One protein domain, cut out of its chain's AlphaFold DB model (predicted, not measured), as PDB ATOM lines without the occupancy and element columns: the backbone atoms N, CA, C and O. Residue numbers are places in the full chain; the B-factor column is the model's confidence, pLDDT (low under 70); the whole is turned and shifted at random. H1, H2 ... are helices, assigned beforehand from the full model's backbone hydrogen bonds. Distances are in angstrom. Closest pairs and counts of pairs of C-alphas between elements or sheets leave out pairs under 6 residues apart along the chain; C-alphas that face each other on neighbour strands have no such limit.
ATOM      1  N   ARG A  31     215.184 246.139 188.763       91.69
ATOM      2  CA  ARG A  31     216.622 246.047 188.502       91.69
ATOM      3  C   ARG A  31     217.038 246.999 187.383       91.69
ATOM      4  O   ARG A  31     217.975 247.780 187.564       91.69
ATOM      5  N   ASP A  32     216.338 246.951 186.257       91.81
ATOM      6  CA  ASP A  32     216.698 247.708 185.060       91.81
ATOM      7  C   ASP A  32     216.536 249.218 185.276       91.81
ATOM      8  O   ASP A  32     217.418 249.994 184.898       91.81
ATOM      9  N   GLU A  33     215.483 249.655 185.974       88.75
ATOM     10  CA  GLU A  33     215.322 251.067 186.340       88.75
ATOM     11  C   GLU A  33     216.382 251.537 187.348       88.75
ATOM     12  O   GLU A  33     216.871 252.668 187.261       88.75
ATOM     13  N   ILE A  34     216.818 250.681 188.282       88.31
ATOM     14  CA  ILE A  34     217.943 251.021 189.165       88.31
ATOM     15  C   ILE A  34     219.219 251.244 188.357       88.31
ATOM     16  O   ILE A  34     219.861 252.283 188.539       88.31
ATOM     17  N   ILE A  35     219.559 250.298 187.482       90.44
ATOM     18  CA  ILE A  35     220.749 250.359 186.633       90.44
ATOM     19  C   ILE A  35     220.720 251.631 185.784       90.44
ATOM     20  O   ILE A  35     221.648 252.434 185.850       90.44
ATOM     21  N   LYS A  36     219.619 251.879 185.073       89.88
ATOM     22  CA  LYS A  36     219.435 253.049 184.207       89.88
ATOM     23  C   LYS A  36     219.647 254.373 184.942       89.88
ATOM     24  O   LYS A  36     220.371 255.238 184.447       89.88
ATOM     25  N   MET A  37     219.061 254.537 186.130       87.88
ATOM     26  CA  MET A  37     219.229 255.760 186.927       87.88
ATOM     27  C   MET A  37     220.683 255.968 187.364       87.88
ATOM     28  O   MET A  37     221.200 257.081 187.285       87.88
ATOM     29  N   VAL A  38     221.354 254.904 187.811       89.56
ATOM     30  CA  VAL A  38     222.743 254.984 188.290       89.56
ATOM     31  C   VAL A  38     223.708 255.212 187.127       89.56
ATOM     32  O   VAL A  38     224.659 255.976 187.275       89.56
ATOM     33  N   THR A  39     223.454 254.621 185.960       90.31
ATOM     34  CA  THR A  39     224.227 254.882 184.738       90.31
ATOM     35  C   THR A  39     224.100 256.339 184.293       90.31
ATOM     36  O   THR A  39     225.084 256.921 183.844       90.31
ATOM     37  N   LYS A  40     222.920 256.951 184.452       90.81
ATOM     38  CA  LYS A  40     222.674 258.348 184.069       90.81
ATOM     39  C   LYS A  40     223.284 259.358 185.050       90.81
ATOM     40  O   LYS A  40     223.958 260.292 184.632       90.81
ATOM     41  N   GLU A  41     223.050 259.185 186.348       90.50
ATOM     42  CA  GLU A  41     223.369 260.203 187.369       90.50
ATOM     43  C   GLU A  41     224.630 259.874 188.193       90.50
ATOM     44  O   GLU A  41     225.103 260.685 189.004       90.50
ATOM     45  N   GLY A  42     225.200 258.684 187.993       90.31
ATOM     46  CA  GLY A  42     226.257 258.108 188.821       90.31
ATOM     47  C   GLY A  42     225.737 257.621 190.173       90.31
ATOM     48  O   GLY A  42     224.589 257.840 190.533       90.31
ATOM     49  N   ALA A  43     226.595 256.990 190.982       89.31
ATOM     50  CA  ALA A  43     226.215 256.485 192.304       89.31
ATOM     51  C   ALA A  43     225.905 257.625 193.296       89.31
ATOM     52  O   ALA A  43     226.796 258.160 193.965       89.31
ATOM     53  N   ARG A  44     224.629 258.009 193.385       88.88
ATOM     54  CA  ARG A  44     224.114 259.058 194.278       88.88
ATOM     55  C   ARG A  44     223.497 258.483 195.548       88.88
ATOM     56  O   ARG A  44     223.123 257.307 195.600       88.88
ATOM     57  N   LYS A  45     223.393 259.319 196.584       84.06
ATOM     58  CA  LYS A  45     222.768 258.942 197.859       84.06
ATOM     59  C   LYS A  45     221.258 258.747 197.716       84.06
ATOM     60  O   LYS A  45     220.717 257.796 198.277       84.06
ATOM     61  N   TYR A  46     220.610 259.617 196.944       84.44
ATOM     62  CA  TYR A  46     219.164 259.637 196.745       84.44
ATOM     63  C   TYR A  46     218.820 259.865 195.276       84.44
ATOM     64  O   TYR A  46     219.628 260.418 194.532       84.44
ATOM     65  N   TYR A  47     217.615 259.458 194.880       83.44
ATOM     66  CA  TYR A  47     217.065 259.703 193.550       83.44
ATOM     67  C   TYR A  47     215.614 260.147 193.666       83.44
ATOM     68  O   TYR A  47     214.884 259.674 194.539       83.44
ATOM     69  N   ASN A  48     215.199 261.036 192.775       84.12
ATOM     70  CA  ASN A  48     213.800 261.376 192.584       84.12
ATOM     71  C   ASN A  48     213.087 260.241 191.831       84.12
ATOM     72  O   ASN A  48     213.579 259.778 190.804       84.12
ATOM     73  N   LEU A  49     211.923 259.806 192.317       74.69
ATOM     74  CA  LEU A  49     211.180 258.694 191.708       74.69
ATOM     75  C   LEU A  49     210.550 259.027 190.364       74.69
ATOM     76  O   LEU A  49     210.397 258.144 189.529       74.69
ATOM     77  N   PHE A  50     210.159 260.282 190.177       80.31
ATOM     78  CA  PHE A  50     209.445 260.721 188.987       80.31
ATOM     79  C   PHE A  50     210.415 261.199 187.909       80.31
ATOM     80  O   PHE A  50     210.213 260.910 186.735       80.31
ATOM     81  N   THR A  51     211.476 261.913 188.296       83.94
ATOM     82  CA  THR A  51     212.439 262.487 187.337       83.94
ATOM     83  C   THR A  51     213.694 261.635 187.154       83.94
ATOM     84  O   THR A  51     214.405 261.786 186.159       83.94
ATOM     85  N   GLY A  52     213.992 260.738 188.099       82.12
ATOM     86  CA  GLY A  52     215.234 259.964 188.123       82.12
ATOM     87  C   GLY A  52     216.469 260.778 188.519       82.12
ATOM     88  O   GLY A  52     217.566 260.227 188.527       82.12
ATOM     89  N   ASP A  69     225.951 244.439 192.204       90.44
ATOM     90  CA  ASP A  69     225.250 243.163 192.401       90.44
ATOM     91  C   ASP A  69     224.137 242.956 191.356       90.44
ATOM     92  O   ASP A  69     224.106 241.927 190.679       90.44
ATOM     93  N   LEU A  70     223.306 243.976 191.129       89.81
ATOM     94  CA  LEU A  70     222.249 243.941 190.115       89.81
ATOM     95  C   LEU A  70     222.794 243.781 188.683       89.81
ATOM     96  O   LEU A  70     222.225 243.024 187.898       89.81
ATOM     97  N   PHE A  71     223.915 244.425 188.343       90.06
ATOM     98  CA  PHE A  71     224.583 244.245 187.047       90.06
ATOM     99  C   PHE A  71     225.093 242.818 186.842       90.06
ATOM    100  O   PHE A  71     224.927 242.246 185.763       90.06
ATOM    101  N   TYR A  72     225.706 242.218 187.865       89.94
ATOM    102  CA  TYR A  72     226.161 240.829 187.774       89.94
ATOM    103  C   TYR A  72     224.982 239.880 187.527       89.94
ATOM    104  O   TYR A  72     225.076 239.016 186.651       89.94
ATOM    105  N   ARG A  73     223.852 240.101 188.207       87.56
ATOM    106  CA  ARG A  73     222.620 239.323 188.004       87.56
ATOM    107  C   ARG A  73     222.032 239.500 186.609       87.56
ATOM    108  O   ARG A  73     221.671 238.507 185.989       87.56
ATOM    109  N   GLN A  74     222.019 240.725 186.078       86.94
ATOM    110  CA  GLN A  74     221.600 240.991 184.695       86.94
ATOM    111  C   GLN A  74     222.436 240.200 183.676       86.94
ATOM    112  O   GLN A  74     221.918 239.756 182.657       86.94
ATOM    113  N   SER A  75     223.719 239.959 183.970       86.31
ATOM    114  CA  SER A  75     224.598 239.132 183.132       86.31
ATOM    115  C   SER A  75     224.433 237.611 183.319       86.31
ATOM    116  O   SER A  75     225.226 236.845 182.773       86.31
ATOM    117  N   GLY A  76     223.450 237.161 184.109       83.06
ATOM    118  CA  GLY A  76     223.213 235.745 184.417       83.06
ATOM    119  C   GLY A  76     224.232 235.131 185.384       83.06
ATOM    120  O   GLY A  76     224.310 233.909 185.509       83.06
ATOM    121  N   LYS A  77     225.044 235.953 186.059       83.56
ATOM    122  CA  LYS A  77     226.069 235.484 186.999       83.56
ATOM    123  C   LYS A  77     225.523 235.466 188.420       83.56
ATOM    124  O   LYS A  77     224.935 236.446 188.872       83.56
ATOM    125  N   LYS A  78     225.815 234.383 189.146       76.12
ATOM    126  CA  LYS A  78     225.622 234.345 190.599       76.12
ATOM    127  C   LYS A  78     226.588 235.302 191.293       76.12
ATOM    128  O   LYS A  78     227.753 235.415 190.897       76.12
ATOM    129  N   THR A  79     226.121 235.962 192.340       81.38
ATOM    130  CA  THR A  79     226.904 236.901 193.146       81.38
ATOM    131  C   THR A  79     227.278 236.276 194.491       81.38
ATOM    132  O   THR A  79     226.653 235.308 194.931       81.38
ATOM    133  N   PRO A  80     228.300 236.792 195.200       78.62
ATOM    134  CA  PRO A  80     228.610 236.329 196.555       78.62
ATOM    135  C   PRO A  80     227.412 236.420 197.511       78.62
ATOM    136  O   PRO A  80     227.311 235.620 198.439       78.62
ATOM    137  N   LEU A  81     226.492 237.358 197.261       76.56
ATOM    138  CA  LEU A  81     225.269 237.525 198.038       76.56
ATOM    139  C   LEU A  81     224.304 236.349 197.869       76.56
ATOM    140  O   LEU A  81     223.618 236.031 198.829       76.56
ATOM    141  N   ASP A  82     224.307 235.637 196.737       80.56
ATOM    142  CA  ASP A  82     223.496 234.419 196.586       80.56
ATOM    143  C   ASP A  82     223.866 233.366 197.635       80.56
ATOM    144  O   ASP A  82     223.004 232.779 198.280       80.56
ATOM    145  N   LYS A  83     225.168 233.200 197.901       78.56
ATOM    146  CA  LYS A  83     225.650 232.262 198.925       78.56
ATOM    147  C   LYS A  83     225.276 232.695 200.342       78.56
ATOM    148  O   LYS A  83     225.026 231.843 201.185       78.56
ATOM    149  N   ILE A  84     225.283 234.001 200.607       79.44
ATOM    150  CA  ILE A  84     224.978 234.562 201.931       79.44
ATOM    151  C   ILE A  84     223.472 234.508 202.210       79.44
ATOM    152  O   ILE A  84     223.067 234.263 203.342       79.44
ATOM    153  N   LEU A  85     222.652 234.742 201.185       74.00
ATOM    154  CA  LEU A  85     221.198 234.861 201.298       74.00
ATOM    155  C   LEU A  85     220.458 233.545 201.022       74.00
ATOM    156  O   LEU A  85     219.255 233.484 201.253       74.00
ATOM    157  N   GLY A  86     221.158 232.508 200.553       71.38
ATOM    158  CA  GLY A  86     220.576 231.196 200.262       71.38
ATOM    159  C   GLY A  86     219.784 231.145 198.952       71.38
ATOM    160  O   GLY A  86     218.725 230.525 198.919       71.38
ATOM    161  N   LEU A  87     220.285 231.807 197.900       66.00
ATOM    162  CA  LEU A  87     219.650 231.949 196.578       66.00
ATOM    163  C   LEU A  87     220.364 231.155 195.457       66.00
ATOM    164  O   LEU A  87     221.598 230.923 195.501       66.00
TER     165      LEU A  87
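Overview. This is residues 31 to 52 and 69 to 87 of the 87 residues of the protein "Putative glycoside hydrolase family 37" of Nitrososphaera gargensis (strain Ga9.2) (UniProt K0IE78). Three short helices are strung out one after another along a loose, elongated shape, with H2 between H1 and H3, and the loop of residues 42 to 52 folds back beside H1 at one end. The 41 printed residues hold three named helices and no named strand: the class is all helix. The whole is loose, with a radius of gyration of the C-alphas of 12.5 A and spans of 34 by 18 by 15 A.

Arrangement. Start at H1, residues 31 to 41; it only just touches H2, residues 69 to 74, with 3 pairs of C-alphas within 8 A. Look at the closest C-alphas, those of Arg 31 and Leu 70, 6.2 A apart. The two run opposite ways at a steep tilt of 63 degrees. Next, H3, residues 80 to 85, is close to H2 but not clearly touching, about perpendicular at 79 degrees; the C-alphas of Asp 69 and Leu 81 are closest, 8.0 A. H1 and H3 are apart. In H1, H2 and H3 every O i to N i+4 pair is within hydrogen-bond range.

Along the chain. Find C-alpha 31 at (216.622, 246.047, 188.502); H1 runs 15.7 A from there. H2 measures 8.8 A and H3 8.9 A, ending at C-alpha 85, (221.198, 234.861, 201.298).

Size, cuts and confidence. Residues 53 to 68 are not printed, and C-alphas 52 and 69 stand 20.0 A apart across this cut. The link from H2 to H3 is tight. Residue 87 has pLDDT under 70.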